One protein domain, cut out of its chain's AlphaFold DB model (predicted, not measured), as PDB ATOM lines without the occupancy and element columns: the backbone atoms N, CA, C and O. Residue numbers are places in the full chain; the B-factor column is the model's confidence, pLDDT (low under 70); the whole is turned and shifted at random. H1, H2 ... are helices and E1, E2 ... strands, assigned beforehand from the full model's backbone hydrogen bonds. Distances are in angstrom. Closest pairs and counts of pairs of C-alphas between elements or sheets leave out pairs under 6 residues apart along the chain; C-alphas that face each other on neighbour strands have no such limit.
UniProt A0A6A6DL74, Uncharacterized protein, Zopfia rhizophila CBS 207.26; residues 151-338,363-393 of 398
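This is residues 151 to 338 and 363 to 393 of the 398 residues of an uncharacterized protein of Zopfia rhizophila CBS 207.26 (UniProt A0A6A6DL74). A strongly twisted sheet of four strands has H5, H6 and H7 over one face, making two layers, with H6 in the middle of the three. The long helix H7 reaches far past the sheet, and H9 meets H5 on the side of the helix layer away from the sheet. The printed part has 219 residues, mixed helices and strands, in the order E1 H1 E2 H2 H3 E3 H4 E4 H5 H6 H7 H8 H9. The sheet's order is E3 E2 E1 E4, all antiparallel. The whole is compact, with a radius of gyration of the C-alphas of 17.5 A and spans of 54 by 40 by 32 A.

Start at E1, residues 151 to 157, an inner strand. Its antiparallel neighbours are E2, residues 202 to 209, with N 153 and O 206 within hydrogen-bond range at 2.8 A, and E4, residues 257 to 264, with N 154 and O 259 at 2.9 A. E4 bends by 52 degrees at residue 261. Beside E2, find the edge strand E3, residues 228 to 231, antiparallel, with N 207 and O 228 at 2.8 A. H1, residues 161 to 169, is not on the sheet and touches no helix. H2, residues 210 to 213, and H3, residues 220 to 225, only graze the sheet. H3 touches H4, residues 249 to 253; their closest C-alphas, Phe 224 and Ile 252, are 6.5 A apart. H5, residues 268 to 283, runs along the strands at a height of 9.5 A over the sheet. H6, residues 293 to 303, lies over E2 at a height of 8.3 A and touches H5, closest at C-alphas Phe 275 and Leu 303, 6.4 A. H6 and H7, residues 308 to 335, form a helical hairpin at a shallow tilt of 14 degrees, opposite ways; residues 311 to 318 of H7 alone touch H6, closest at C-alphas Ile 298 and Leu 314, 6.5 A. H8, residues 363 to 367, and H9, residues 373 to 388, only just touch, only at the corner, with 3 pairs of C-alphas within 8 A. H9 and H5 only just touch, only at their ends, also with 3 pairs. Every O i to N i+4 pair is within hydrogen-bond range in H1, H3, H4, H6, H7, H8 and H9, against 10 of 12 in H5; H2 is too short for one.

Find C-alpha 151 at (4.743, -33.933, 5.778), where E1 begins. H7 runs 41.2 A from C-alpha 308 at (11.544, -48.591, 3.846). H9 runs 22.9 A, E2 22.6 A.

The C-alphas farthest apart, Glu 211 and Leu 338, are 54.5 A apart. Residues 339 to 362 are not printed; the gap is 18.6 A. The links H1 to E2 and E3 to H4 are long. Mean pLDDT of the printed part is 81.6; 50 residues are under 70, among them 160 to 176 and 363 to 374.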
ATOM      1  N   ALA A 151       4.682 -33.215   7.042       95.38
ATOM      2  CA  ALA A 151       4.743 -33.933   5.778       95.38
ATOM      3  C   ALA A 151       5.952 -33.460   4.968       95.38
ATOM      4  O   ALA A 151       6.219 -32.259   4.887       95.38
ATOM      5  N   VAL A 152       6.665 -34.400   4.354       95.75
ATOM      6  CA  VAL A 152       7.808 -34.115   3.492       95.75
ATOM      7  C   VAL A 152       7.481 -34.456   2.054       95.75
ATOM      8  O   VAL A 152       7.146 -35.593   1.710       95.75
ATOM      9  N   LEU A 153       7.614 -33.446   1.209       96.12
ATOM     10  CA  LEU A 153       7.271 -33.473  -0.194       96.12
ATOM     11  C   LEU A 153       8.527 -33.189  -1.016       96.12
ATOM     12  O   LEU A 153       9.270 -32.247  -0.744       96.12
ATOM     13  N   LEU A 154       8.739 -33.964  -2.072       95.44
ATOM     14  CA  LEU A 154       9.544 -33.504  -3.196       95.44
ATOM     15  C   LEU A 154       8.628 -32.749  -4.144       95.44
ATOM     16  O   LEU A 154       7.610 -33.296  -4.569       95.44
ATOM     17  N   VAL A 155       8.989 -31.515  -4.478       94.88
ATOM     18  CA  VAL A 155       8.220 -30.664  -5.392       94.88
ATOM     19  C   VAL A 155       9.031 -30.398  -6.652       94.88
ATOM     20  O   VAL A 155      10.248 -30.215  -6.578       94.88
ATOM     21  N   SER A 156       8.370 -30.356  -7.810       92.12
ATOM     22  CA  SER A 156       8.975 -29.892  -9.058       92.12
ATOM     23  C   SER A 156       8.358 -28.596  -9.546       92.12
ATOM     24  O   SER A 156       7.153 -28.395  -9.429       92.12
ATOM     25  N   LEU A 157       9.187 -27.778 -10.180       88.69
ATOM     26  CA  LEU A 157       8.814 -26.537 -10.836       88.69
ATOM     27  C   LEU A 157       9.253 -26.603 -12.304       88.69
ATOM     28  O   LEU A 157      10.239 -27.286 -12.627       88.69
ATOM     29  N   PRO A 158       8.556 -25.905 -13.216       80.50
ATOM     30  CA  PRO A 158       9.084 -25.672 -14.547       80.50
ATOM     31  C   PRO A 158      10.438 -24.960 -14.443       80.50
ATOM     32  O   PRO A 158      10.738 -24.248 -13.484       80.50
ATOM     33  N   TYR A 159      11.296 -25.206 -15.422       72.81
ATOM     34  CA  TYR A 159      12.624 -24.610 -15.462       72.81
ATOM     35  C   TYR A 159      12.547 -23.075 -15.622       72.81
ATOM     36  O   TYR A 159      11.584 -22.534 -16.165       72.81
ATOM     37  N   GLY A 160      13.590 -22.363 -15.184       64.38
ATOM     38  CA  GLY A 160      13.676 -20.904 -15.323       64.38
ATOM     39  C   GLY A 160      13.890 -20.425 -16.768       64.38
ATOM     40  O   GLY A 160      14.229 -21.205 -17.662       64.38
ATOM     41  N   ARG A 161      13.753 -19.109 -16.991       58.25
ATOM     42  CA  ARG A 161      13.811 -18.452 -18.319       58.25
ATOM     43  C   ARG A 161      14.991 -18.896 -19.198       58.25
ATOM     44  O   ARG A 161      14.811 -19.101 -20.394       58.25
ATOM     45  N   SER A 162      16.170 -19.114 -18.617       54.44
ATOM     46  CA  SER A 162      17.377 -19.512 -19.360       54.44
ATOM     47  C   SER A 162      17.248 -20.875 -20.046       54.44
ATOM     48  O   SER A 162      17.737 -21.063 -21.157       54.44
ATOM     49  N   TYR A 163      16.558 -21.828 -19.422       62.75
ATOM     50  CA  TYR A 163      16.334 -23.138 -20.028       62.75
ATOM     51  C   TYR A 163      15.195 -23.093 -21.059       62.75
ATOM     52  O   TYR A 163      15.248 -23.799 -22.066       62.75
ATOM     53  N   SER A 164      14.211 -22.207 -20.856       64.88
ATOM     54  CA  SER A 164      13.172 -21.910 -21.854       64.88
ATOM     55  C   SER A 164      13.790 -21.417 -23.148       64.88
ATOM     56  O   SER A 164      13.526 -21.986 -24.202       64.88
ATOM     57  N   ALA A 165      14.707 -20.454 -23.044       64.62
ATOM     58  CA  ALA A 165      15.440 -19.925 -24.183       64.62
ATOM     59  C   ALA A 165      16.222 -21.020 -24.924       64.62
ATOM     60  O   ALA A 165      16.191 -21.071 -26.150       64.62
ATOM     61  N   MET A 166      16.866 -21.939 -24.198       60.69
ATOM     62  CA  MET A 166      17.582 -23.062 -24.811       60.69
ATOM     63  C   MET A 166      16.636 -24.021 -25.544       60.69
ATOM     64  O   MET A 166      16.912 -24.409 -26.674       60.69
ATOM     65  N   LYS A 167      15.512 -24.399 -24.925       65.19
ATOM     66  CA  LYS A 167      14.512 -25.270 -25.559       65.19
ATOM     67  C   LYS A 167      13.917 -24.625 -26.808       65.19
ATOM     68  O   LYS A 167      13.898 -25.265 -27.856       65.19
ATOM     69  N   SER A 168      13.553 -23.346 -26.728       68.38
ATOM     70  CA  SER A 168      13.104 -22.566 -27.882       68.38
ATOM     71  C   SER A 168      14.162 -22.499 -28.985       68.38
ATOM     72  O   SER A 168      13.824 -22.709 -30.146       68.38
ATOM     73  N   ALA A 169      15.440 -22.289 -28.646       65.38
ATOM     74  CA  ALA A 169      16.536 -22.279 -29.621       65.38
ATOM     75  C   ALA A 169      16.740 -23.641 -30.313       65.38
ATOM     76  O   ALA A 169      17.163 -23.690 -31.463       65.38
ATOM     77  N   LEU A 170      16.406 -24.742 -29.634       60.03
ATOM     78  CA  LEU A 170      16.431 -26.100 -30.186       60.03
ATOM     79  C   LEU A 170      15.127 -26.484 -30.914       60.03
ATOM     80  O   LEU A 170      14.974 -27.637 -31.313       60.03
ATOM     81  N   GLY A 171      14.167 -25.562 -31.059       62.62
ATOM     82  CA  GLY A 171      12.849 -25.843 -31.642       62.62
ATOM     83  C   GLY A 171      11.976 -26.777 -30.791       62.62
ATOM     84  O   GLY A 171      10.956 -27.277 -31.260       62.62
ATOM     85  N   LEU A 172      12.366 -27.026 -29.539       65.12
ATOM     86  CA  LEU A 172      11.639 -27.871 -28.602       65.12
ATOM     87  C   LEU A 172      10.657 -27.001 -27.817       65.12
ATOM     88  O   LEU A 172      11.050 -26.269 -26.909       65.12
ATOM     89  N   GLN A 173       9.368 -27.098 -28.130       60.12
ATOM     90  CA  GLN A 173       8.337 -26.482 -27.296       60.12
ATOM     91  C   GLN A 173       8.235 -27.250 -25.965       60.12
ATOM     92  O   GLN A 173       8.151 -28.485 -25.979       60.12
ATOM     93  N   PRO A 174       8.281 -26.581 -24.797       62.44
ATOM     94  CA  PRO A 174       7.866 -27.235 -23.566       62.44
ATOM     95  C   PRO A 174       6.433 -27.750 -23.707       62.44
ATOM     96  O   PRO A 174       5.607 -27.063 -24.302       62.44
ATOM     97  N   PRO A 175       6.113 -28.922 -23.136       66.19
ATOM     98  CA  PRO A 175       4.717 -29.265 -22.939       66.19
ATOM     99  C   PRO A 175       4.082 -28.216 -22.026       66.19
ATOM    100  O   PRO A 175       4.723 -27.786 -21.057       66.19
ATOM    101  N   ASP A 176       2.838 -27.847 -22.322       67.88
ATOM    102  CA  ASP A 176       2.071 -26.966 -21.451       67.88
ATOM    103  C   ASP A 176       2.063 -27.524 -20.023       67.88
ATOM    104  O   ASP A 176       1.985 -28.751 -19.824       67.88
ATOM    105  N   PRO A 177       2.203 -26.657 -19.005       70.81
ATOM    106  CA  PRO A 177       2.079 -27.106 -17.637       70.81
ATOM    107  C   PRO A 177       0.683 -27.715 -17.443       70.81
ATOM    108  O   PRO A 177      -0.300 -27.208 -17.987       70.81
ATOM    109  N   PRO A 178       0.578 -28.817 -16.683       78.00
ATOM    110  CA  PRO A 178      -0.720 -29.372 -16.342       78.00
ATOM    111  C   PRO A 178      -1.543 -28.304 -15.619       78.00
ATOM    112  O   PRO A 178      -1.013 -27.589 -14.768       78.00
ATOM    113  N   PHE A 179      -2.830 -28.208 -15.949       86.19
ATOM    114  CA  PHE A 179      -3.747 -27.372 -15.188       86.19
ATOM    115  C   PHE A 179      -3.857 -27.917 -13.760       86.19
ATOM    116  O   PHE A 179      -4.125 -29.105 -13.570       86.19
ATOM    117  N   ILE A 180      -3.635 -27.049 -12.774       92.06
ATOM    118  CA  ILE A 180      -3.759 -27.356 -11.349       92.06
ATOM    119  C   ILE A 180      -4.740 -26.347 -10.764       92.06
ATOM    120  O   ILE A 180      -4.500 -25.141 -10.811       92.06
ATOM    121  N   ASP A 181      -5.836 -26.844 -10.200       94.75
ATOM    122  CA  ASP A 181      -6.757 -26.016  -9.428       94.75
ATOM    123  C   ASP A 181      -6.185 -25.779  -8.024       94.75
ATOM    124  O   ASP A 181      -6.393 -26.574  -7.105       94.75
ATOM    125  N   TRP A 182      -5.453 -24.675  -7.875       94.88
ATOM    126  CA  TRP A 182      -4.817 -24.250  -6.625       94.88
ATOM    127  C   TRP A 182      -5.790 -23.879  -5.506       94.88
ATOM    128  O   TRP A 182      -5.380 -23.832  -4.340       94.88
ATOM    129  N   GLN A 183      -7.059 -23.631  -5.844       96.25
ATOM    130  CA  GLN A 183      -8.118 -23.346  -4.876       96.25
ATOM    131  C   GLN A 183      -8.780 -24.621  -4.351       96.25
ATOM    132  O   GLN A 183      -9.394 -24.598  -3.285       96.25
ATOM    133  N   SER A 184      -8.596 -25.753  -5.033       95.50
ATOM    134  CA  SER A 184      -9.017 -27.051  -4.517       95.50
ATOM    135  C   SER A 184      -8.274 -27.426  -3.236       95.50
ATOM    136  O   SER A 184      -7.137 -27.020  -3.006       95.50
ATOM    137  N   ASN A 185      -8.894 -28.270  -2.418       94.62
ATOM    138  CA  ASN A 185      -8.278 -28.930  -1.266       94.62
ATOM    139  C   ASN A 185      -7.707 -30.322  -1.609       94.62
ATOM    140  O   ASN A 185      -7.035 -30.939  -0.777       94.62
ATOM    141  N   GLN A 186      -7.962 -30.840  -2.818       93.88
ATOM    142  CA  GLN A 186      -7.583 -32.196  -3.206       93.88
ATOM    143  C   GLN A 186      -6.116 -32.275  -3.639       93.88
ATOM    144  O   GLN A 186      -5.725 -31.761  -4.684       93.88
ATOM    145  N   LYS A 187      -5.305 -33.020  -2.878       93.12
ATOM    146  CA  LYS A 187      -3.884 -33.283  -3.184       93.12
ATOM    147  C   LYS A 187      -3.675 -33.925  -4.563       93.12
ATOM    148  O   LYS A 187      -2.663 -33.666  -5.206       93.12
ATOM    149  N   SER A 188      -4.636 -34.728  -5.024       91.56
ATOM    150  CA  SER A 188      -4.620 -35.393  -6.334       91.56
ATOM    151  C   SER A 188      -4.676 -34.435  -7.526       91.56
ATOM    152  O   SER A 188      -4.356 -34.857  -8.635       91.56
ATOM    153  N   ASN A 189      -5.037 -33.164  -7.317       91.62
ATOM    154  CA  ASN A 189      -5.005 -32.158  -8.378       91.62
ATOM    155  C   ASN A 189      -3.579 -31.768  -8.777       91.62
ATOM    156  O   ASN A 189      -3.386 -31.246  -9.872       91.62
ATOM    157  N   ILE A 190      -2.580 -32.042  -7.931       90.94
ATOM    158  CA  ILE A 190      -1.178 -31.872  -8.306       90.94
ATOM    159  C   ILE A 190      -0.648 -33.204  -8.849       90.94
ATOM    160  O   ILE A 190      -0.703 -34.220  -8.151       90.94
ATOM    161  N   PRO A 191      -0.097 -33.236 -10.074       90.31
ATOM    162  CA  PRO A 191       0.432 -34.465 -10.650       90.31
ATOM    163  C   PRO A 191       1.551 -35.087  -9.808       90.31
ATOM    164  O   PRO A 191       2.372 -34.393  -9.215       90.31
ATOM    165  N   SER A 192       1.642 -36.416  -9.816       88.62
ATOM    166  CA  SER A 192       2.764 -37.115  -9.183       88.62
ATOM    167  C   SER A 192       4.078 -36.880  -9.941       88.62
ATOM    168  O   SER A 192       4.096 -36.939 -11.170       88.62
ATOM    169  N   LEU A 193       5.218 -36.731  -9.255       84.69
ATOM    170  CA  LEU A 193       6.532 -36.749  -9.932       84.69
ATOM    171  C   LEU A 193       6.807 -38.084 -10.640       84.69
ATOM    172  O   LEU A 193       7.590 -38.160 -11.586       84.69
ATOM    173  N   ILE A 194       6.124 -39.157 -10.248       79.75
ATOM    174  CA  ILE A 194       6.229 -40.442 -10.942       79.75
ATOM    175  C   ILE A 194       5.556 -40.371 -12.321       79.75
ATOM    176  O   ILE A 194       5.862 -41.188 -13.178       79.75
ATOM    177  N   SER A 195       4.707 -39.385 -12.626       78.69
ATOM    178  CA  SER A 195       4.131 -39.211 -13.969       78.69
ATOM    179  C   SER A 195       4.951 -38.287 -14.883       78.69
ATOM    180  O   SER A 195       4.543 -38.021 -16.015       78.69
ATOM    181  N   LEU A 196       6.139 -37.840 -14.443       71.62
ATOM    182  CA  LEU A 196       7.006 -36.945 -15.214       71.62
ATOM    183  C   LEU A 196       7.308 -37.477 -16.620       71.62
ATOM    184  O   LEU A 196       7.655 -38.646 -16.808       71.62
ATOM    185  N   ARG A 197       7.217 -36.568 -17.597       72.50
ATOM    186  CA  ARG A 197       7.542 -36.803 -19.016       72.50
ATOM    187  C   ARG A 197       8.871 -36.182 -19.453       72.50
ATOM    188  O   ARG A 197       9.311 -36.426 -20.566       72.50
ATOM    189  N   THR A 198       9.488 -35.366 -18.601       71.19
ATOM    190  CA  THR A 198      10.753 -34.675 -18.881       71.19
ATOM    191  C   THR A 198      11.629 -34.655 -17.637       71.19
ATOM    192  O   THR A 198      11.117 -34.520 -16.523       71.19
ATOM    193  N   SER A 199      12.941 -34.799 -17.828       68.31
ATOM    194  CA  SER A 199      13.926 -34.722 -16.748       68.31
ATOM    195  C   SER A 199      14.401 -33.301 -16.479       68.31
ATOM    196  O   SER A 199      15.225 -33.097 -15.594       68.31
ATOM    197  N   ILE A 200      13.893 -32.312 -17.215       72.56
ATOM    198  CA  ILE A 200      14.322 -30.931 -17.045       72.56
ATOM    199  C   ILE A 200      13.278 -30.164 -16.258       72.56
ATOM    200  O   ILE A 200      12.297 -29.657 -16.809       72.56
ATOM    201  N   ARG A 201      13.529 -30.062 -14.960       79.19
ATOM    202  CA  ARG A 201      12.738 -29.299 -14.006       79.19
ATOM    203  C   ARG A 201      13.671 -28.729 -12.942       79.19
ATOM    204  O   ARG A 201      14.877 -28.965 -12.965       79.19
ATOM    205  N   HIS A 202      13.118 -27.931 -12.044       86.88
ATOM    206  CA  HIS A 202      13.770 -27.636 -10.775       86.88
ATOM    207  C   HIS A 202      13.101 -28.453  -9.682       86.88
ATOM    208  O   HIS A 202      11.878 -28.570  -9.692       86.88
ATOM    209  N   PHE A 203      13.883 -29.037  -8.775       91.44
ATOM    210  CA  PHE A 203      13.358 -29.790  -7.637       91.44
ATOM    211  C   PHE A 203      13.744 -29.094  -6.341       91.44
ATOM    212  O   PHE A 203      14.886 -28.655  -6.188       91.44
ATOM    213  N   ALA A 204      12.821 -29.098  -5.388       94.31
ATOM    214  CA  ALA A 204      13.077 -28.689  -4.017       94.31
ATOM    215  C   ALA A 204      12.471 -29.701  -3.046       94.31
ATOM    216  O   ALA A 204      11.529 -30.430  -3.379       94.31
ATOM    217  N   LEU A 205      13.005 -29.722  -1.832       96.62
ATOM    218  CA  LEU A 205      12.337 -30.331  -0.696       96.62
ATOM    219  C   LEU A 205      11.356 -29.312  -0.116       96.62
ATOM    220  O   LEU A 205      11.737 -28.172   0.130       96.62
ATOM    221  N   CYS A 206      10.119 -29.718   0.125       97.56
ATOM    222  CA  CYS A 206       9.124 -28.934   0.838       97.56
ATOM    223  C   CYS A 206       8.705 -29.700   2.093       97.56
ATOM    224  O   CYS A 206       8.379 -30.883   2.019       97.56
ATOM    225  N   ILE A 207       8.720 -29.033   3.241       96.88
ATOM    226  CA  ILE A 207       8.229 -29.583   4.501       96.88
ATOM    227  C   ILE A 207       7.050 -28.729   4.953       96.88
ATOM    228  O   ILE A 207       7.186 -27.519   5.115       96.88
ATOM    229  N   VAL A 208       5.897 -29.362   5.155       96.69
ATOM    230  CA  VAL A 208       4.643 -28.698   5.529       96.69
ATOM    231  C   VAL A 208       4.164 -29.270   6.864       96.69
ATOM    232  O   VAL A 208       4.163 -30.494   7.012       96.69
ATOM    233  N   PRO A 209       3.725 -28.451   7.838       96.31
ATOM    234  CA  PRO A 209       3.062 -28.955   9.038       96.31
ATOM    235  C   PRO A 209       1.934 -29.926   8.676       96.31
ATOM    236  O   PRO A 209       1.099 -29.613   7.824       96.31
ATOM    237  N   LEU A 210       1.909 -31.109   9.297       95.38
ATOM    238  CA  LEU A 210       0.966 -32.170   8.925       95.38
ATOM    239  C   LEU A 210      -0.486 -31.718   9.135       95.38
ATOM    240  O   LEU A 210      -1.340 -31.973   8.295       95.38
ATOM    241  N   GLU A 211      -0.723 -30.938  10.190       95.25
ATOM    242  CA  GLU A 211      -2.007 -30.290  10.468       95.25
ATOM    243  C   GLU A 211      -2.486 -29.388   9.329       95.25
ATOM    244  O   GLU A 211      -3.679 -29.308   9.100       95.25
ATOM    245  N   ALA A 212      -1.590 -28.735   8.582       95.44
ATOM    246  CA  ALA A 212      -1.963 -27.949   7.412       95.44
ATOM    247  C   ALA A 212      -2.094 -28.839   6.169       95.44
ATOM    248  O   ALA A 212      -3.028 -28.673   5.381       95.44
ATOM    249  N   TRP A 213      -1.175 -29.797   5.996       96.69
ATOM    250  CA  TRP A 213      -1.148 -30.695   4.842       96.69
ATOM    251  C   TRP A 213      -2.390 -31.586   4.753       96.69
ATOM    252  O   TRP A 213      -2.922 -31.775   3.658       96.69
ATOM    253  N   ASP A 214      -2.906 -32.061   5.884       95.94
ATOM    254  CA  ASP A 214      -4.078 -32.940   5.946       95.94
ATOM    255  C   ASP A 214      -5.401 -32.194   6.163       95.94
ATOM    256  O   ASP A 214      -6.457 -32.797   6.008       95.94
ATOM    257  N   ASP A 215      -5.367 -30.883   6.428       95.94
ATOM    258  CA  ASP A 215      -6.572 -30.070   6.642       95.94
ATOM    259  C   ASP A 215      -7.483 -30.056   5.398       95.94
ATOM    260  O   ASP A 215      -7.103 -29.468   4.378       95.94
ATOM    261  N   PRO A 216      -8.688 -30.649   5.432       95.56
ATOM    262  CA  PRO A 216      -9.579 -30.660   4.276       95.56
ATOM    263  C   PRO A 216     -10.174 -29.277   3.970       95.56
ATOM    264  O   PRO A 216     -10.761 -29.095   2.906       95.56
ATOM    265  N   THR A 217     -10.041 -28.300   4.869       96.56
ATOM    266  CA  THR A 217     -10.565 -26.938   4.683       96.56
ATOM    267  C   THR A 217      -9.575 -26.006   3.988       96.56
ATOM    268  O   THR A 217      -9.982 -24.973   3.458       96.56
ATOM    269  N   LYS A 218      -8.285 -26.369   3.944       97.31
ATOM    270  CA  LYS A 218      -7.240 -25.561   3.302       97.31
ATOM    271  C   LYS A 218      -7.111 -25.886   1.821       97.31
ATOM    272  O   LYS A 218      -7.020 -27.054   1.441       97.31
ATOM    273  N   SER A 219      -7.008 -24.847   0.996       97.38
ATOM    274  CA  SER A 219      -6.659 -25.004  -0.416       97.38
ATOM    275  C   SER A 219      -5.207 -25.455  -0.593       97.38
ATOM    276  O   SER A 219      -4.378 -25.308   0.310       97.38
ATOM    277  N   LEU A 220      -4.861 -25.984  -1.767       96.62
ATOM    278  CA  LEU A 220      -3.486 -26.348  -2.108       96.62
ATOM    279  C   LEU A 220      -2.535 -25.158  -1.936       96.62
ATOM    280  O   LEU A 220      -1.485 -25.311  -1.314       96.62
ATOM    281  N   SER A 221      -2.930 -23.970  -2.403       96.31
ATOM    282  CA  SER A 221      -2.129 -22.748  -2.246       96.31
ATOM    283  C   SER A 221      -1.850 -22.454  -0.761       96.31
ATOM    284  O   SER A 221      -0.699 -22.274  -0.356       96.31
ATOM    285  N   GLN A 222      -2.870 -22.553   0.103       96.56
ATOM    286  CA  GLN A 222      -2.716 -22.379   1.554       96.56
ATOM    287  C   GLN A 222      -1.849 -23.464   2.205       96.56
ATOM    288  O   GLN A 222      -1.084 -23.173   3.127       96.56
ATOM    289  N   LYS A 223      -1.939 -24.719   1.747       97.38
ATOM    290  CA  LYS A 223      -1.091 -25.816   2.237       97.38
ATOM    291  C   LYS A 223       0.387 -25.519   1.983       97.38
ATOM    292  O   LYS A 223       1.179 -25.569   2.919       97.38
ATOM    293  N   PHE A 224       0.744 -25.142   0.756       96.62
ATOM    294  CA  PHE A 224       2.128 -24.817   0.394       96.62
ATOM    295  C   PHE A 224       2.623 -23.500   0.993       96.62
ATOM    296  O   PHE A 224       3.808 -23.395   1.300       96.62
ATOM    297  N   HIS A 225       1.742 -22.529   1.235       96.38
ATOM    298  CA  HIS A 225       2.099 -21.295   1.940       96.38
ATOM    299  C   HIS A 225       2.566 -21.556   3.384       96.38
ATOM    300  O   HIS A 225       3.397 -20.826   3.916       96.38
ATOM    301  N   ASN A 226       2.067 -22.623   4.021       94.81
ATOM    302  CA  ASN A 226       2.547 -23.074   5.332       94.81
ATOM    303  C   ASN A 226       3.838 -23.910   5.249       94.81
ATOM    304  O   ASN A 226       4.360 -24.337   6.278       94.81
ATOM    305  N   GLY A 227       4.340 -24.176   4.043       95.62
ATOM    306  CA  GLY A 227       5.540 -24.963   3.807       95.62
ATOM    307  C   GLY A 227       6.834 -24.166   3.948       95.62
ATOM    308  O   GLY A 227       6.898 -22.959   3.698       95.62
ATOM    309  N   LYS A 228       7.897 -24.886   4.298       96.56
ATOM    310  CA  LYS A 228       9.288 -24.439   4.204       96.56
ATOM    311  C   LYS A 228       9.996 -25.213   3.110       96.56
ATOM    312  O   LYS A 228       9.752 -26.407   2.939       96.56
ATOM    313  N   PHE A 229      10.848 -24.530   2.358       95.94
ATOM    314  CA  PHE A 229      11.488 -25.094   1.179       95.94
ATOM    315  C   PHE A 229      13.006 -25.118   1.338       95.94
ATOM    316  O   PHE A 229      13.609 -24.161   1.817       95.94
ATOM    317  N   TRP A 230      13.619 -26.212   0.895       95.62
ATOM    318  CA  TRP A 230      15.062 -26.346   0.756       95.62
ATOM    319  C   TRP A 230      15.393 -26.654  -0.696       95.62
ATOM    320  O   TRP A 230      14.967 -27.672  -1.246       95.62
ATOM    321  N   GLU A 231      16.154 -25.772  -1.327       90.94
ATOM    322  CA  GLU A 231      16.508 -25.879  -2.736       90.94
ATOM    323  C   GLU A 231      17.998 -25.630  -2.959       90.94
ATOM    324  O   GLU A 231      18.667 -24.934  -2.195       90.94
ATOM    325  N   LEU A 232      18.536 -26.218  -4.027       87.94
ATOM    326  CA  LEU A 232      19.884 -25.912  -4.485       87.94
ATOM    327  C   LEU A 232      19.818 -24.694  -5.412       87.94
ATOM    328  O   LEU A 232      19.356 -24.813  -6.550       87.94
ATOM    329  N   VAL A 233      20.251 -23.531  -4.921       76.62
ATOM    330  CA  VAL A 233      20.223 -22.266  -5.672       76.62
ATOM    331  C   VAL A 233      21.545 -22.044  -6.407       76.62
ATOM    332  O   VAL A 233      22.597 -21.940  -5.780       76.62
ATOM    333  N   GLY A 234      21.452 -21.905  -7.734       61.53
ATOM    334  CA  GLY A 234      22.499 -21.355  -8.599       61.53
ATOM    335  C   GLY A 234      23.678 -22.283  -8.947       61.53
ATOM    336  O   GLY A 234      23.849 -23.346  -8.352       61.53
ATOM    337  N   PRO A 235      24.488 -21.889  -9.954       53.03
ATOM    338  CA  PRO A 235      25.719 -22.588 -10.327       53.03
ATOM    339  C   PRO A 235      26.841 -22.393  -9.296       53.03
ATOM    340  O   PRO A 235      27.622 -23.315  -9.058       53.03
ATOM    341  N   ASP A 236      26.867 -21.225  -8.651       53.81
ATOM    342  CA  ASP A 236      27.668 -20.946  -7.467       53.81
ATOM    343  C   ASP A 236      26.808 -21.322  -6.268       53.81
ATOM    344  O   ASP A 236      25.843 -20.630  -5.960       53.81
ATOM    345  N   VAL A 237      27.095 -22.457  -5.640       57.41
ATOM    346  CA  VAL A 237      26.323 -22.958  -4.499       57.41
ATOM    347  C   VAL A 237      26.367 -21.920  -3.369       57.41
ATOM    348  O   VAL A 237      27.345 -21.833  -2.629       57.41
ATOM    349  N   ARG A 238      25.317 -21.098  -3.245       59.44
ATOM    350  CA  ARG A 238      25.211 -20.063  -2.206       59.44
ATOM    351  C   ARG A 238      24.576 -20.654  -0.957       59.44
ATOM    352  O   ARG A 238      23.417 -21.060  -0.974       59.44
ATOM    353  N   LEU A 239      25.337 -20.660   0.137       55.75
ATOM    354  CA  LEU A 239      25.031 -21.448   1.337       55.75
ATOM    355  C   LEU A 239      23.707 -21.108   2.041       55.75
ATOM    356  O   LEU A 239      23.200 -21.936   2.782       55.75
ATOM    357  N   LYS A 240      23.134 -19.915   1.829       62.44
ATOM    358  CA  LYS A 240      21.949 -19.455   2.582       62.44
ATOM    359  C   LYS A 240      20.708 -19.151   1.746       62.44
ATOM    360  O   LYS A 240      19.636 -18.999   2.315       62.44
ATOM    361  N   GLU A 241      20.811 -19.046   0.421       71.38
ATOM    362  CA  GLU A 241      19.683 -18.563  -0.399       71.38
ATOM    363  C   GLU A 241      18.571 -19.601  -0.592       71.38
ATOM    364  O   GLU A 241      17.449 -19.232  -0.915       71.38
ATOM    365  N   GLY A 242      18.874 -20.888  -0.406       74.69
ATOM    366  CA  GLY A 242      17.924 -21.984  -0.589       74.69
ATOM    367  C   GLY A 242      17.592 -22.744   0.687       74.69
ATOM    368  O   GLY A 242      17.068 -23.846   0.591       74.69
ATOM    369  N   GLU A 243      17.937 -22.215   1.858       88.44
ATOM    370  CA  GLU A 243      17.763 -22.886   3.145       88.44
ATOM    371  C   GLU A 243      16.486 -22.398   3.841       88.44
ATOM    372  O   GLU A 243      16.372 -21.211   4.136       88.44
ATOM    373  N   CYS A 244      15.544 -23.306   4.127       91.50
ATOM    374  CA  CYS A 244      14.317 -23.017   4.884       91.50
ATOM    375  C   CYS A 244      13.561 -21.762   4.390       91.50
ATOM    376  O   CYS A 244      13.107 -20.908   5.158       91.50
ATOM    377  N   VAL A 245      13.430 -21.622   3.075       91.12
ATOM    378  CA  VAL A 245      12.818 -20.437   2.476       91.12
ATOM    379  C   VAL A 245      11.300 -20.556   2.452       91.12
ATOM    380  O   VAL A 245      10.746 -21.643   2.286       91.12
ATOM    381  N   SER A 246      10.616 -19.423   2.588       92.19
ATOM    382  CA  SER A 246       9.188 -19.307   2.293       92.19
ATOM    383  C   SER A 246       9.035 -18.742   0.887       92.19
ATOM    384  O   SER A 246       9.497 -17.640   0.595       92.19
ATOM    385  N   TRP A 247       8.431 -19.521  -0.004       93.38
ATOM    386  CA  TRP A 247       8.163 -19.078  -1.366       93.38
ATOM    387  C   TRP A 247       6.963 -18.135  -1.415       93.38
ATOM    388  O   TRP A 247       6.035 -18.241  -0.616       93.38
ATOM    389  N   ASN A 248       6.988 -17.210  -2.372       92.81
ATOM    390  CA  ASN A 248       5.829 -16.384  -2.678       92.81
ATOM    391  C   ASN A 248       4.752 -17.209  -3.411       92.81
ATOM    392  O   ASN A 248       5.017 -18.311  -3.900       92.81
ATOM    393  N   VAL A 249       3.541 -16.654  -3.499       92.88
ATOM    394  CA  VAL A 249       2.385 -17.327  -4.116       92.88
ATOM    395  C   VAL A 249       2.666 -17.713  -5.568       92.88
ATOM    396  O   VAL A 249       2.419 -18.850  -5.941       92.88
ATOM    397  N   GLU A 250       3.279 -16.831  -6.361       91.62
ATOM    398  CA  GLU A 250       3.613 -17.115  -7.766       91.62
ATOM    399  C   GLU A 250       4.517 -18.352  -7.912       91.62
ATOM    400  O   GLU A 250       4.267 -19.227  -8.742       91.62
ATOM    401  N   LYS A 251       5.558 -18.471  -7.077       91.06
ATOM    402  CA  LYS A 251       6.464 -19.624  -7.107       91.06
ATOM    403  C   LYS A 251       5.785 -20.887  -6.578       91.06
ATOM    404  O   LYS A 251       5.991 -21.951  -7.161       91.06
ATOM    405  N   ILE A 252       4.961 -20.784  -5.534       94.25
ATOM    406  CA  ILE A 252       4.136 -21.897  -5.037       94.25
ATOM    407  C   ILE A 252       3.223 -22.418  -6.148       94.25
ATOM    408  O   ILE A 252       3.243 -23.609  -6.445       94.25
ATOM    409  N   GLU A 253       2.490 -21.527  -6.811       93.38
ATOM    410  CA  GLU A 253       1.503 -21.887  -7.830       93.38
ATOM    411  C   GLU A 253       2.136 -22.345  -9.155       93.38
ATOM    412  O   GLU A 253       1.468 -22.889 -10.034       93.38
ATOM    413  N   SER A 254       3.459 -22.207  -9.282       90.94
ATOM    414  CA  SER A 254       4.232 -22.803 -10.371       90.94
ATOM    415  C   SER A 254       4.623 -24.269 -10.127       90.94
ATOM    416  O   SER A 254       5.123 -24.927 -11.044       90.94
ATOM    417  N   VAL A 255       4.413 -24.813  -8.920       92.56
ATOM    418  CA  VAL A 255       4.692 -26.228  -8.632       92.56
ATOM    419  C   VAL A 255       3.825 -27.112  -9.528       92.56
ATOM    420  O   VAL A 255       2.607 -27.045  -9.527       92.56
ATOM    421  N   ASN A 256       4.458 -27.985 -10.302       90.62
ATOM    422  CA  ASN A 256       3.795 -28.774 -11.343       90.62
ATOM    423  C   ASN A 256       4.013 -30.283 -11.185       90.62
ATOM    424  O   ASN A 256       3.895 -31.048 -12.152       90.62
ATOM    425  N   GLY A 257       4.404 -30.698  -9.985       91.69
ATOM    426  CA  GLY A 257       4.572 -32.094  -9.627       91.69
ATOM    427  C   GLY A 257       4.966 -32.259  -8.168       91.69
ATOM    428  O   GLY A 257       5.772 -31.477  -7.662       91.69
ATOM    429  N   ILE A 258       4.418 -33.274  -7.501       94.06
ATOM    430  CA  ILE A 258       4.745 -33.601  -6.107       94.06
ATOM    431  C   ILE A 258       4.945 -35.099  -5.908       94.06
ATOM    432  O   ILE A 258       4.334 -35.915  -6.594       94.06
ATOM    433  N   VAL A 259       5.780 -35.479  -4.948       93.12
ATOM    434  CA  VAL A 259       5.703 -36.790  -4.300       93.12
ATOM    435  C   VAL A 259       5.776 -36.594  -2.802       93.12
ATOM    436  O   VAL A 259       6.729 -36.007  -2.297       93.12
ATOM    437  N   GLU A 260       4.791 -37.145  -2.101       93.50
ATOM    438  CA  GLU A 260       4.853 -37.309  -0.655       93.50
ATOM    439  C   GLU A 260       5.804 -38.457  -0.313       93.50
ATOM    440  O   GLU A 260       5.562 -39.628  -0.642       93.50
ATOM    441  N   VAL A 261       6.922 -38.081   0.302       91.31
ATOM    442  CA  VAL A 261       8.006 -38.989   0.660       91.31
ATOM    443  C   VAL A 261       7.703 -39.636   2.002       91.31
ATOM    444  O   VAL A 261       7.756 -40.855   2.110       91.31
ATOM    445  N   GLY A 262       7.324 -38.845   3.005       91.88
ATOM    446  CA  GLY A 262       7.036 -39.347   4.343       91.88
ATOM    447  C   GLY A 262       6.709 -38.237   5.334       91.88
ATOM    448  O   GLY A 262       6.372 -37.122   4.943       91.88
ATOM    449  N   VAL A 263       6.817 -38.554   6.622       92.44
ATOM    450  CA  VAL A 263       6.537 -37.638   7.735       92.44
ATOM    451  C   VAL A 263       7.754 -37.583   8.651       92.44
ATOM    452  O   VAL A 263       8.339 -38.623   8.948       92.44
ATOM    453  N   VAL A 264       8.119 -36.384   9.106       92.56
ATOM    454  CA  VAL A 264       9.210 -36.149  10.065       92.56
ATOM    455  C   VAL A 264       8.731 -35.341  11.263       92.56
ATOM    456  O   VAL A 264       7.728 -34.633  11.189       92.56
ATOM    457  N   SER A 265       9.504 -35.395  12.345       91.25
ATOM    458  CA  SER A 265       9.320 -34.560  13.540       91.25
ATOM    459  C   SER A 265      10.553 -33.693  13.815       91.25
ATOM    460  O   SER A 265      10.857 -33.390  14.960       91.25
ATOM    461  N   HIS A 266      11.313 -33.325  12.781       89.62
ATOM    462  CA  HIS A 266      12.486 -32.462  12.927       89.62
ATOM    463  C   HIS A 266      12.098 -30.974  12.888       89.62
ATOM    464  O   HIS A 266      11.187 -30.565  12.153       89.62
ATOM    465  N   SER A 267      12.801 -30.144  13.664       91.44
ATOM    466  CA  SER A 267      12.715 -28.687  13.509       91.44
ATOM    467  C   SER A 267      13.353 -28.251  12.190       91.44
ATOM    468  O   SER A 267      14.145 -28.986  11.593       91.44
ATOM    469  N   ASP A 268      13.000 -27.059  11.718       93.12
ATOM    470  CA  ASP A 268      13.522 -26.556  10.446       93.12
ATOM    471  C   ASP A 268      15.028 -26.262  10.552       93.12
ATOM    472  O   ASP A 268      15.795 -26.514   9.618       93.12
ATOM    473  N   GLU A 269      15.468 -25.806  11.726       92.50
ATOM    474  CA  GLU A 269      16.871 -25.600  12.080       92.50
ATOM    475  C   GLU A 269      17.634 -26.923  12.057       92.50
ATOM    476  O   GLU A 269      18.694 -27.005  11.441       92.50
ATOM    477  N   TYR A 270      17.069 -27.985  12.644       92.38
ATOM    478  CA  TYR A 270      17.692 -29.306  12.653       92.38
ATOM    479  C   TYR A 270      17.847 -29.857  11.233       92.38
ATOM    480  O   TYR A 270      18.925 -30.331  10.873       92.38
ATOM    481  N   VAL A 271      16.808 -29.743  10.394       93.56
ATOM    482  CA  VAL A 271      16.887 -30.146   8.978       93.56
ATOM    483  C   VAL A 271      18.010 -29.398   8.263       93.56
ATOM    484  O   VAL A 271      18.783 -29.982   7.496       93.56
ATOM    485  N   SER A 272      18.119 -28.104   8.541       93.69
ATOM    486  CA  SER A 272      19.099 -27.249   7.894       93.69
ATOM    487  C   SER A 272      20.532 -27.557   8.334       93.69
ATOM    488  O   SER A 272      21.426 -27.686   7.498       93.69
ATOM    489  N   GLU A 273      20.752 -27.730   9.635       91.25
ATOM    490  CA  GLU A 273      22.069 -27.958  10.232       91.25
ATOM    491  C   GLU A 273      22.599 -29.367  10.012       91.25
ATOM    492  O   GLU A 273      23.777 -29.529   9.695       91.25
ATOM    493  N   GLN A 274      21.744 -30.376  10.162       92.38
ATOM    494  CA  GLN A 274      22.176 -31.772  10.148       92.38
ATOM    495  C   GLN A 274      22.170 -32.379   8.745       92.38
ATOM    496  O   GLN A 274      22.940 -33.302   8.477       92.38
ATOM    497  N   PHE A 275      21.341 -31.863   7.828       93.88
ATOM    498  CA  PHE A 275      21.171 -32.472   6.506       93.88
ATOM    499  C   PHE A 275      21.465 -31.510   5.356       93.88
ATOM    500  O   PHE A 275      22.311 -31.821   4.517       93.88
ATOM    501  N   TYR A 276      20.825 -30.335   5.311       93.62
ATOM    502  CA  TYR A 276      20.963 -29.420   4.172       93.62
ATOM    503  C   TYR A 276      22.377 -28.857   4.026       93.62
ATOM    504  O   TYR A 276      23.012 -29.078   2.995       93.62
ATOM    505  N   ARG A 277      22.895 -28.158   5.047       91.69
ATOM    506  CA  ARG A 277      24.217 -27.514   4.981       91.69
ATOM    507  C   ARG A 277      25.340 -28.542   4.777       91.69
ATOM    508  O   ARG A 277      26.187 -28.297   3.918       91.69
ATOM    509  N   PRO A 278      25.365 -29.712   5.455       92.44
ATOM    510  CA  PRO A 278      26.359 -30.749   5.172       92.44
ATOM    511  C   PRO A 278      26.295 -31.263   3.730       92.44
ATOM    512  O   PRO A 278      27.334 -31.362   3.073       92.44
ATOM    513  N   LEU A 279      25.091 -31.529   3.204       93.25
ATOM    514  CA  LEU A 279      24.901 -31.953   1.815       93.25
ATOM    515  C   LEU A 279      25.378 -30.890   0.827       93.25
ATOM    516  O   LEU A 279      26.104 -31.202  -0.116       93.25
ATOM    517  N   GLN A 280      25.009 -29.636   1.065       90.75
ATOM    518  CA  GLN A 280      25.379 -28.493   0.242       90.75
ATOM    519  C   GLN A 280      26.892 -28.255   0.232       90.75
ATOM    520  O   GLN A 280      27.487 -28.164  -0.842       90.75
ATOM    521  N   ASN A 281      27.531 -28.252   1.403       89.06
ATOM    522  CA  ASN A 281      28.982 -28.115   1.549       89.06
ATOM    523  C   ASN A 281      29.740 -29.243   0.837       89.06
ATOM    524  O   ASN A 281      30.809 -29.032   0.262       89.06
ATOM    525  N   ALA A 282      29.191 -30.458   0.855       90.50
ATOM    526  CA  ALA A 282      29.801 -31.604   0.199       90.50
ATOM    527  C   ALA A 282      29.539 -31.658  -1.321       90.50
ATOM    528  O   ALA A 282      30.290 -32.346  -2.022       90.50
ATOM    529  N   TRP A 283      28.529 -30.933  -1.826       90.25
ATOM    530  CA  TRP A 283      28.041 -30.999  -3.211       90.25
ATOM    531  C   TRP A 283      29.079 -30.565  -4.251       90.25
ATOM    532  O   TRP A 283      29.222 -31.187  -5.310       90.25
ATOM    533  N   GLY A 284      29.828 -29.506  -3.932       84.12
ATOM    534  CA  GLY A 284      30.957 -28.998  -4.709       84.12
ATOM    535  C   GLY A 284      30.574 -28.191  -5.952       84.12
ATOM    536  O   GLY A 284      30.881 -27.007  -6.014       84.12
ATOM    537  N   LYS A 285      29.941 -28.816  -6.952       79.25
ATOM    538  CA  LYS A 285      29.612 -28.168  -8.236       79.25
ATOM    539  C   LYS A 285      28.183 -28.449  -8.671       79.25
ATOM    540  O   LYS A 285      27.677 -29.536  -8.426       79.25
ATOM    541  N   TYR A 286      27.562 -27.506  -9.368       79.75
ATOM    542  CA  TYR A 286      26.300 -27.726 -10.071       79.75
ATOM    543  C   TYR A 286      26.588 -28.084 -11.532       79.75
ATOM    544  O   TYR A 286      27.366 -27.388 -12.186       79.75
ATOM    545  N   GLN A 287      25.966 -29.133 -12.073       77.44
ATOM    546  CA  GLN A 287      25.965 -29.351 -13.526       77.44
ATOM    547  C   GLN A 287      24.541 -29.508 -14.034       77.44
ATOM    548  O   GLN A 287      23.721 -30.189 -13.441       77.44
ATOM    549  N   VAL A 288      24.231 -28.835 -15.137       70.12
ATOM    550  CA  VAL A 288      22.849 -28.582 -15.572       70.12
ATOM    551  C   VAL A 288      22.096 -29.871 -15.908       70.12
ATOM    552  O   VAL A 288      20.926 -30.012 -15.558       70.12
ATOM    553  N   ILE A 289      22.766 -30.819 -16.565       68.81
ATOM    554  CA  ILE A 289      22.144 -32.047 -17.079       68.81
ATOM    555  C   ILE A 289      22.163 -33.167 -16.024       68.81
ATOM    556  O   ILE A 289      21.170 -33.872 -15.839       68.81
ATOM    557  N   TRP A 290      23.275 -33.323 -15.308       73.69
ATOM    558  CA  TRP A 290      23.468 -34.322 -14.254       73.69
ATOM    559  C   TRP A 290      24.093 -33.654 -13.034       73.69
ATOM    560  O   TRP A 290      24.905 -32.755 -13.197       73.69
ATOM    561  N   TRP A 291      23.789 -34.116 -11.818       85.44
ATOM    562  CA  TRP A 291      24.324 -33.505 -10.593       85.44
ATOM    563  C   TRP A 291      23.788 -32.075 -10.365       85.44
ATOM    564  O   TRP A 291      24.534 -31.106 -10.194       85.44
ATOM    565  N   ASN A 292      22.455 -31.970 -10.386       85.00
ATOM    566  CA  ASN A 292      21.684 -30.728 -10.255       85.00
ATOM    567  C   ASN A 292      20.706 -30.765  -9.064       85.00
ATOM    568  O   ASN A 292      20.814 -31.611  -8.175       85.00
ATOM    569  N   SER A 293      19.727 -29.854  -9.065       88.88
ATOM    570  CA  SER A 293      18.678 -29.756  -8.040       88.88
ATOM    571  C   SER A 293      17.892 -31.056  -7.830       88.88
ATOM    572  O   SER A 293      17.442 -31.305  -6.716       88.88
ATOM    573  N   HIS A 294      17.763 -31.919  -8.844       89.19
ATOM    574  CA  HIS A 294      17.070 -33.204  -8.707       89.19
ATOM    575  C   HIS A 294      17.847 -34.159  -7.810       89.19
ATOM    576  O   HIS A 294      17.303 -34.687  -6.841       89.19
ATOM    577  N   ASP A 295      19.128 -34.363  -8.128       90.88
ATOM    578  CA  ASP A 295      20.001 -35.250  -7.363       90.88
ATOM    579  C   ASP A 295      20.152 -34.728  -5.929       90.88
ATOM    580  O   ASP A 295      20.132 -35.512  -4.982       90.88
ATOM    581  N   PHE A 296      20.256 -33.405  -5.771       93.19
ATOM    582  CA  PHE A 296      20.353 -32.756  -4.469       93.19
ATOM    583  C   PHE A 296      19.099 -32.988  -3.625       93.19
ATOM    584  O   PHE A 296      19.195 -33.515  -2.521       93.19
ATOM    585  N   SER A 297      17.918 -32.657  -4.152       94.31
ATOM    586  CA  SER A 297      16.661 -32.744  -3.401       94.31
ATOM    587  C   SER A 297      16.290 -34.187  -3.055       94.31
ATOM    588  O   SER A 297      15.859 -34.445  -1.935       94.31
ATOM    589  N   ILE A 298      16.522 -35.151  -3.957       93.69
ATOM    590  CA  ILE A 298      16.298 -36.580  -3.669       93.69
ATOM    591  C   ILE A 298      17.220 -37.060  -2.547       93.69
ATOM    592  O   ILE A 298      16.777 -37.770  -1.647       93.69
ATOM    593  N   ARG A 299      18.498 -36.664  -2.574       94.38
ATOM    594  CA  ARG A 299      19.461 -37.021  -1.525       94.38
ATOM    595  C   ARG A 299      19.132 -36.355  -0.201       94.38
ATOM    596  O   ARG A 299      19.215 -37.014   0.826       94.38
ATOM    597  N   LEU A 300      18.706 -35.094  -0.224       95.31
ATOM    598  CA  LEU A 300      18.252 -34.394   0.969       95.31
ATOM    599  C   LEU A 300      17.026 -35.074   1.581       95.31
ATOM    600  O   LEU A 300      17.000 -35.309   2.783       95.31
ATOM    601  N   ALA A 301      16.048 -35.455   0.753       94.31
ATOM    602  CA  ALA A 301      14.910 -36.240   1.212       94.31
ATOM    603  C   ALA A 301      15.379 -37.570   1.818       94.31
ATOM    604  O   ALA A 301      14.984 -37.908   2.924       94.31
ATOM    605  N   PHE A 302      16.279 -38.296   1.156       92.75
ATOM    606  CA  PHE A 302      16.787 -39.576   1.654       92.75
ATOM    607  C   PHE A 302      17.525 -39.466   3.002       92.75
ATOM    608  O   PHE A 302      17.418 -40.366   3.837       92.75
ATOM    609  N   LEU A 303      18.238 -38.358   3.241       93.12
ATOM    610  CA  LEU A 303      18.923 -38.085   4.512       93.12
ATOM    611  C   LEU A 303      17.967 -37.949   5.699       93.12
ATOM    612  O   LEU A 303      18.368 -38.247   6.818       93.12
ATOM    613  N   LEU A 304      16.709 -37.574   5.461       90.44
ATOM    614  CA  LEU A 304      15.685 -37.496   6.504       90.44
ATOM    615  C   LEU A 304      15.209 -38.875   6.996       90.44
ATOM    616  O   LEU A 304      14.349 -38.923   7.866       90.44
ATOM    617  N   ARG A 305      15.776 -39.970   6.454       74.56
ATOM    618  CA  ARG A 305      15.623 -41.374   6.881       74.56
ATOM    619  C   ARG A 305      14.184 -41.747   7.254       74.56
ATOM    620  O   ARG A 305      13.779 -41.719   8.410       74.56
ATOM    621  N   TYR A 306      13.438 -42.193   6.251       72.25
ATOM    622  CA  TYR A 306      12.069 -42.672   6.424       72.25
ATOM    623  C   TYR A 306      11.981 -44.193   6.556       72.25
ATOM    624  O   TYR A 306      12.973 -44.919   6.439       72.25
ATOM    625  N   SER A 307      10.746 -44.675   6.714       66.12
ATOM    626  CA  SER A 307      10.399 -46.081   6.529       66.12
ATOM    627  C   SER A 307      10.856 -46.608   5.161       66.12
ATOM    628  O   SER A 307      10.972 -45.873   4.177       66.12
ATOM    629  N   VAL A 308      11.086 -47.918   5.076       67.50
ATOM    630  CA  VAL A 308      11.544 -48.591   3.846       67.50
ATOM    631  C   VAL A 308      10.695 -48.248   2.609       67.50
ATOM    632  O   VAL A 308      11.289 -47.879   1.596       67.50
ATOM    633  N   PRO A 309       9.345 -48.241   2.666       71.12
ATOM    634  CA  PRO A 309       8.524 -47.904   1.499       71.12
ATOM    635  C   PRO A 309       8.739 -46.478   0.968       71.12
ATOM    636  O   PRO A 309       8.607 -46.229  -0.228       71.12
ATOM    637  N   ALA A 310       9.064 -45.525   1.843       76.88
ATOM    638  CA  ALA A 310       9.358 -44.149   1.451       76.88
ATOM    639  C   ALA A 310      10.709 -44.041   0.727       76.88
ATOM    640  O   ALA A 310      10.832 -43.320  -0.264       76.88
ATOM    641  N   ASN A 311      11.701 -44.816   1.167       81.75
ATOM    642  CA  ASN A 311      12.991 -44.902   0.488       81.75
ATOM    643  C   ASN A 311      12.857 -45.573  -0.889       81.75
ATOM    644  O   ASN A 311      13.442 -45.080  -1.853       81.75
ATOM    645  N   ASP A 312      12.030 -46.618  -1.018       83.62
ATOM    646  CA  ASP A 312      11.749 -47.260  -2.312       83.62
ATOM    647  C   ASP A 312      11.146 -46.260  -3.324       83.62
ATOM    648  O   ASP A 312      11.567 -46.237  -4.482       83.62
ATOM    649  N   LYS A 313      10.249 -45.355  -2.894       86.06
ATOM    650  CA  LYS A 313       9.727 -44.272  -3.758       86.06
ATOM    651  C   LYS A 313      10.825 -43.321  -4.241       86.06
ATOM    652  O   LYS A 313      10.827 -42.921  -5.405       86.06
ATOM    653  N   LEU A 314      11.760 -42.935  -3.370       88.56
ATOM    654  CA  LEU A 314      12.884 -42.068  -3.750       88.56
ATOM    655  C   LEU A 314      13.800 -42.754  -4.768       88.56
ATOM    656  O   LEU A 314      14.229 -42.127  -5.742       88.56
ATOM    657  N   VAL A 315      14.051 -44.050  -4.572       86.75
ATOM    658  CA  VAL A 315      14.799 -44.888  -5.511       86.75
ATOM    659  C   VAL A 315      14.064 -44.971  -6.852       86.75
ATOM    660  O   VAL A 315      14.688 -44.784  -7.897       86.75
ATOM    661  N   GLU A 316      12.748 -45.175  -6.861       87.69
ATOM    662  CA  GLU A 316      11.937 -45.203  -8.085       87.69
ATOM    663  C   GLU A 316      12.017 -43.880  -8.866       87.69
ATOM    664  O   GLU A 316      12.298 -43.877 -10.070       87.69
ATOM    665  N   ILE A 317      11.835 -42.743  -8.185       88.06
ATOM    666  CA  ILE A 317      11.913 -41.406  -8.797       88.06
ATOM    667  C   ILE A 317      13.288 -41.178  -9.416       88.06
ATOM    668  O   ILE A 317      13.378 -40.712 -10.555       88.06
ATOM    669  N   ARG A 318      14.359 -41.539  -8.699       88.62
ATOM    670  CA  ARG A 318      15.731 -41.451  -9.208       88.62
ATOM    671  C   ARG A 318      15.876 -42.234 -10.515       88.62
ATOM    672  O   ARG A 318      16.275 -41.650 -11.522       88.62
ATOM    673  N   HIS A 319      15.505 -43.515 -10.528       86.62
ATOM    674  CA  HIS A 319      15.602 -44.359 -11.725       86.62
ATOM    675  C   HIS A 319      14.792 -43.794 -12.895       86.62
ATOM    676  O   HIS A 319      15.230 -43.830 -14.048       86.62
ATOM    677  N   LYS A 320      13.602 -43.250 -12.621       86.25
ATOM    678  CA  LYS A 320      12.780 -42.616 -13.651       86.25
ATOM    679  C   LYS A 320      13.461 -41.377 -14.236       86.25
ATOM    680  O   LYS A 320      13.488 -41.229 -15.457       86.25
ATOM    681  N   ILE A 321      14.038 -40.514 -13.402       84.81
ATOM    682  CA  ILE A 321      14.772 -39.324 -13.855       84.81
ATOM    683  C   ILE A 321      16.003 -39.721 -14.668       84.81
ATOM    684  O   ILE A 321      16.244 -39.130 -15.717       84.81
ATOM    685  N   GLU A 322      16.750 -40.743 -14.249       83.50
ATOM    686  CA  GLU A 322      17.896 -41.262 -15.005       83.50
ATOM    687  C   GLU A 322      17.487 -41.756 -16.400       83.50
ATOM    688  O   GLU A 322      18.127 -41.401 -17.392       83.50
ATOM    689  N   LYS A 323      16.375 -42.498 -16.503       82.88
ATOM    690  CA  LYS A 323      15.814 -42.926 -17.796       82.88
ATOM    691  C   LYS A 323      15.408 -41.737 -18.670       82.88
ATOM    692  O   LYS A 323      15.711 -41.729 -19.861       82.88
ATOM    693  N   LEU A 324      14.754 -40.728 -18.091       79.56
ATOM    694  CA  LEU A 324      14.350 -39.522 -18.820       79.56
ATOM    695  C   LEU A 324      15.567 -38.714 -19.304       79.56
ATOM    696  O   LEU A 324      15.584 -38.292 -20.456       79.56
ATOM    697  N   ARG A 325      16.613 -38.568 -18.478       77.81
ATOM    698  CA  ARG A 325      17.879 -37.911 -18.858       77.81
ATOM    699  C   ARG A 325      18.557 -38.624 -20.023       77.81
ATOM    700  O   ARG A 325      19.026 -37.973 -20.958       77.81
ATOM    701  N   ALA A 326      18.605 -39.956 -19.977       75.81
ATOM    702  CA  ALA A 326      19.183 -40.759 -21.047       75.81
ATOM    703  C   ALA A 326      18.425 -40.557 -22.366       75.81
ATOM    704  O   ALA A 326      19.051 -40.344 -23.403       75.81
ATOM    705  N   LEU A 327      17.088 -40.552 -22.317       73.19
ATOM    706  CA  LEU A 327      16.247 -40.312 -23.489       73.19
ATOM    707  C   LEU A 327      16.463 -38.907 -24.071       73.19
ATOM    708  O   LEU A 327      16.709 -38.770 -25.263       73.19
ATOM    709  N   GLU A 328      16.439 -37.871 -23.231       71.19
ATOM    710  CA  GLU A 328      16.610 -36.478 -23.666       71.19
ATOM    711  C   GLU A 328      18.005 -36.214 -24.248       71.19
ATOM    712  O   GLU A 328      18.136 -35.502 -25.244       71.19
ATOM    713  N   THR A 329      19.047 -36.835 -23.685       68.38
ATOM    714  CA  THR A 329      20.418 -36.742 -24.216       68.38
ATOM    715  C   THR A 329      20.526 -37.389 -25.600       68.38
ATOM    716  O   THR A 329      21.187 -36.844 -26.485       68.38
ATOM    717  N   LEU A 330      19.854 -38.527 -25.819       65.50
ATOM    718  CA  LEU A 330      19.810 -39.195 -27.123       65.50
ATOM    719  C   LEU A 330      19.079 -38.349 -28.174       65.50
ATOM    720  O   LEU A 330      19.565 -38.235 -29.299       65.50
ATOM    721  N   THR A 331      17.950 -37.733 -27.814       62.41
ATOM    722  CA  THR A 331      17.185 -36.865 -28.721       62.41
ATOM    723  C   THR A 331      17.951 -35.590 -29.071       62.41
ATOM    724  O   THR A 331      18.037 -35.238 -30.241       62.41
ATOM    725  N   ALA A 332      18.576 -34.923 -28.096       58.62
ATOM    726  CA  ALA A 332      19.400 -33.747 -28.380       58.62
ATOM    727  C   ALA A 332      20.590 -34.103 -29.291       58.62
ATOM    728  O   ALA A 332      20.887 -33.386 -30.247       58.62
ATOM    729  N   GLY A 333      21.235 -35.248 -29.046       54.97
ATOM    730  CA  GLY A 333      22.337 -35.737 -29.872       54.97
ATOM    731  C   GLY A 333      21.950 -36.071 -31.318       54.97
ATOM    732  O   GLY A 333      22.809 -35.975 -32.193       54.97
ATOM    733  N   SER A 334      20.691 -36.433 -31.593       48.38
ATOM    734  CA  SER A 334      20.212 -36.684 -32.959       48.38
ATOM    735  C   SER A 334      19.826 -35.402 -33.701       48.38
ATOM    736  O   SER A 334      20.072 -35.312 -34.902       48.38
ATOM    737  N   THR A 335      19.314 -34.375 -33.011       49.25
ATOM    738  CA  THR A 335      19.019 -33.062 -33.618       49.25
ATOM    739  C   THR A 335      20.291 -32.349 -34.087       49.25
ATOM    740  O   THR A 335      20.293 -31.746 -35.156       49.25
ATOM    741  N   PHE A 336      21.404 -32.496 -33.359       43.72
ATOM    742  CA  PHE A 336      22.720 -31.972 -33.764       43.72
ATOM    743  C   PHE A 336      23.343 -32.683 -34.982       43.72
ATOM    744  O   PHE A 336      24.336 -32.200 -35.522       43.72
ATOM    745  N   LEU A 337      22.791 -33.821 -35.421       40.38
ATOM    746  CA  LEU A 337      23.251 -34.555 -36.607       40.38
ATOM    747  C   LEU A 337      22.465 -34.208 -37.880       40.38
ATOM    748  O   LEU A 337      22.823 -34.689 -38.955       40.38
ATOM    749  N   LEU A 338      21.419 -33.380 -37.790       34.25
ATOM    750  CA  LEU A 338      20.755 -32.849 -38.978       34.25
ATOM    751  C   LEU A 338      21.580 -31.675 -39.534       34.25
ATOM    752  O   LEU A 338      21.902 -30.753 -38.783       34.25
ATOM    753  N   SER A 363      30.538 -31.181 -24.426       46.03
ATOM    754  CA  SER A 363      31.247 -32.175 -23.607       46.03
ATOM    755  C   SER A 363      30.344 -33.330 -23.157       46.03
ATOM    756  O   SER A 363      30.809 -34.473 -23.110       46.03
ATOM    757  N   ALA A 364      29.055 -33.071 -22.895       46.84
ATOM    758  CA  ALA A 364      28.042 -34.105 -22.659       46.84
ATOM    759  C   ALA A 364      27.890 -35.037 -23.867       46.84
ATOM    760  O   ALA A 364      27.899 -36.261 -23.722       46.84
ATOM    761  N   TYR A 365      27.799 -34.442 -25.060       48.75
ATOM    762  CA  TYR A 365      27.662 -35.143 -26.332       48.75
ATOM    763  C   TYR A 365      28.912 -35.960 -26.691       48.75
ATOM    764  O   TYR A 365      28.814 -37.128 -27.065       48.75
ATOM    765  N   LEU A 366      30.112 -35.393 -26.528       44.94
ATOM    766  CA  LEU A 366      31.359 -36.129 -26.761       44.94
ATOM    767  C   LEU A 366      31.536 -37.300 -25.780       44.94
ATOM    768  O   LEU A 366      32.065 -38.347 -26.159       44.94
ATOM    769  N   SER A 367      31.046 -37.163 -24.544       42.34
ATOM    770  CA  SER A 367      31.134 -38.207 -23.515       42.34
ATOM    771  C   SER A 367      30.135 -39.357 -23.701       42.34
ATOM    772  O   SER A 367      30.342 -40.425 -23.129       42.34
ATOM    773  N   SER A 368      29.072 -39.205 -24.501       44.44
ATOM    774  CA  SER A 368      28.018 -40.223 -24.657       44.44
ATOM    775  C   SER A 368      28.325 -41.335 -25.680       44.44
ATOM    776  O   SER A 368      27.491 -42.216 -25.878       44.44
ATOM    777  N   ARG A 369      29.494 -41.320 -26.348       44.47
ATOM    778  CA  ARG A 369      29.875 -42.297 -27.402       44.47
ATOM    779  C   ARG A 369      30.561 -43.586 -26.916       44.47
ATOM    780  O   ARG A 369      30.712 -44.527 -27.691       44.47
ATOM    781  N   LYS A 370      30.975 -43.657 -25.656       43.06
ATOM    782  CA  LYS A 370      31.308 -44.903 -24.932       43.06
ATOM    783  C   LYS A 370      30.351 -44.969 -23.738       43.06
ATOM    784  O   LYS A 370      29.685 -43.963 -23.523       43.06
ATOM    785  N   GLU A 371      30.215 -46.103 -23.032       48.41
ATOM    786  CA  GLU A 371      29.357 -46.229 -21.824       48.41
ATOM    787  C   GLU A 371      29.291 -44.877 -21.094       48.41
ATOM    788  O   GLU A 371      30.368 -44.341 -20.817       48.41
ATOM    789  N   PRO A 372      28.109 -44.241 -20.967       53.84
ATOM    790  CA  PRO A 372      28.044 -42.794 -21.096       53.84
ATOM    791  C   PRO A 372      28.980 -42.151 -20.083       53.84
ATOM    792  O   PRO A 372      28.779 -42.324 -18.884       53.84
ATOM    793  N   GLY A 373      30.030 -41.461 -20.533       60.31
ATOM    794  CA  GLY A 373      31.079 -40.941 -19.648       60.31
ATOM    795  C   GLY A 373      30.511 -40.080 -18.515       60.31
ATOM    796  O   GLY A 373      31.053 -40.063 -17.411       60.31
ATOM    797  N   TYR A 374      29.343 -39.473 -18.746       62.38
ATOM    798  CA  TYR A 374      28.566 -38.759 -17.737       62.38
ATOM    799  C   TYR A 374      28.054 -39.659 -16.595       62.38
ATOM    800  O   TYR A 374      28.071 -39.232 -15.447       62.38
ATOM    801  N   MET A 375      27.642 -40.909 -16.852       70.62
ATOM    802  CA  MET A 375      27.249 -41.860 -15.802       70.62
ATOM    803  C   MET A 375      28.455 -42.259 -14.956       70.62
ATOM    804  O   MET A 375      28.338 -42.387 -13.740       70.62
ATOM    805  N   ALA A 376      29.631 -42.417 -15.568       78.62
ATOM    806  CA  ALA A 376      30.859 -42.682 -14.825       78.62
ATOM    807  C   ALA A 376      31.231 -41.497 -13.917       78.62
ATOM    808  O   ALA A 376      31.567 -41.696 -12.746       78.62
ATOM    809  N   GLU A 377      31.115 -40.265 -14.420       81.00
ATOM    810  CA  GLU A 377      31.349 -39.057 -13.626       81.00
ATOM    811  C   GLU A 377      30.311 -38.892 -12.509       81.00
ATOM    812  O   GLU A 377      30.680 -38.673 -11.355       81.00
ATOM    813  N   TRP A 378      29.024 -39.068 -12.810       85.12
ATOM    814  CA  TRP A 378      27.948 -39.010 -11.824       85.12
ATOM    815  C   TRP A 378      28.112 -40.078 -10.736       85.12
ATOM    816  O   TRP A 378      27.985 -39.766  -9.552       85.12
ATOM    817  N   ARG A 379      28.483 -41.321 -11.092       86.00
ATOM    818  CA  ARG A 379      28.798 -42.383 -10.117       86.00
ATOM    819  C   ARG A 379      30.003 -41.995  -9.261       86.00
ATOM    820  O   ARG A 379      29.995 -42.231  -8.056       86.00
ATOM    821  N   LYS A 380      31.042 -41.397  -9.856       88.50
ATOM    822  CA  LYS A 380      32.231 -40.926  -9.125       88.50
ATOM    823  C   LYS A 380      31.871 -39.827  -8.125       88.50
ATOM    824  O   LYS A 380      32.307 -39.900  -6.975       88.50
ATOM    825  N   LEU A 381      31.080 -38.838  -8.540       89.12
ATOM    826  CA  LEU A 381      30.592 -37.766  -7.670       89.12
ATOM    827  C   LEU A 381      29.709 -38.326  -6.558       89.12
ATOM    828  O   LEU A 381      29.948 -38.027  -5.392       89.12
ATOM    829  N   SER A 382      28.791 -39.228  -6.897       90.06
ATOM    830  CA  SER A 382      27.921 -39.906  -5.937       90.06
ATOM    831  C   SER A 382      28.712 -40.682  -4.882       90.06
ATOM    832  O   SER A 382      28.519 -40.450  -3.695       90.06
ATOM    833  N   LYS A 383      29.683 -41.514  -5.287       90.81
ATOM    834  CA  LYS A 383      30.560 -42.241  -4.351       90.81
ATOM    835  C   LYS A 383      31.422 -41.306  -3.505       90.81
ATOM    836  O   LYS A 383      31.709 -41.594  -2.349       90.81
ATOM    837  N   THR A 384      31.881 -40.196  -4.080       91.81
ATOM    838  CA  THR A 384      32.650 -39.185  -3.334       91.81
ATOM    839  C   THR A 384      31.775 -38.517  -2.280       91.81
ATOM    840  O   THR A 384      32.233 -38.291  -1.162       91.81
ATOM    841  N   LEU A 385      30.517 -38.238  -2.617       92.56
ATOM    842  CA  LEU A 385      29.545 -37.673  -1.699       92.56
ATOM    843  C   LEU A 385      29.195 -38.658  -0.579       92.56
ATOM    844  O   LEU A 385      29.225 -38.267   0.578       92.56
ATOM    845  N   GLU A 386      28.968 -39.936  -0.885       92.06
ATOM    846  CA  GLU A 386      28.716 -40.988   0.117       92.06
ATOM    847  C   GLU A 386      29.891 -41.209   1.070       92.06
ATOM    848  O   GLU A 386      29.690 -41.508   2.241       92.06
ATOM    849  N   LYS A 387      31.132 -41.025   0.603       91.88
ATOM    850  CA  LYS A 387      32.305 -41.042   1.490       91.88
ATOM    851  C   LYS A 387      32.300 -39.881   2.485       91.88
ATOM    852  O   LYS A 387      32.771 -40.052   3.602       91.88
ATOM    853  N   LYS A 388      31.810 -38.706   2.075       92.38
ATOM    854  CA  LYS A 388      31.691 -37.522   2.944       92.38
ATOM    855  C   LYS A 388      30.455 -37.586   3.845       92.38
ATOM    856  O   LYS A 388      30.490 -37.053   4.945       92.38
ATOM    857  N   LEU A 389      29.387 -38.222   3.368       92.31
ATOM    858  CA  LEU A 389      28.095 -38.367   4.035       92.31
ATOM    859  C   LEU A 389      27.658 -39.840   3.980       92.31
ATOM    860  O   LEU A 389      26.860 -40.213   3.112       92.31
ATOM    861  N   PRO A 390      28.171 -40.693   4.889       90.25
ATOM    862  CA  PRO A 390      27.853 -42.123   4.915       90.25
ATOM    863  C   PRO A 390      26.356 -42.419   5.061       90.25
ATOM    864  O   PRO A 390      25.891 -43.476   4.645       90.25
ATOM    865  N   GLN A 391      25.568 -41.467   5.571       89.25
ATOM    866  CA  GLN A 391      24.109 -41.559   5.647       89.25
ATOM    867  C   GLN A 391      23.429 -41.632   4.265       89.25
ATOM    868  O   GLN A 391      22.237 -41.902   4.183       89.25
ATOM    869  N   LEU A 392      24.146 -41.403   3.163       88.81
ATOM    870  CA  LEU A 392      23.614 -41.599   1.812       88.81
ATOM    871  C   LEU A 392      23.757 -43.038   1.297       88.81
ATOM    872  O   LEU A 392      23.172 -43.354   0.259       88.81
ATOM    873  N   GLN A 393      24.483 -43.908   2.009       86.06
ATOM    874  CA  GLN A 393      24.591 -45.325   1.654       86.06
ATOM    875  C   GLN A 393      23.201 -45.978   1.600       86.06
ATOM    876  O   GLN A 393      22.306 -45.639   2.387       86.06
TER     877      GLN A 393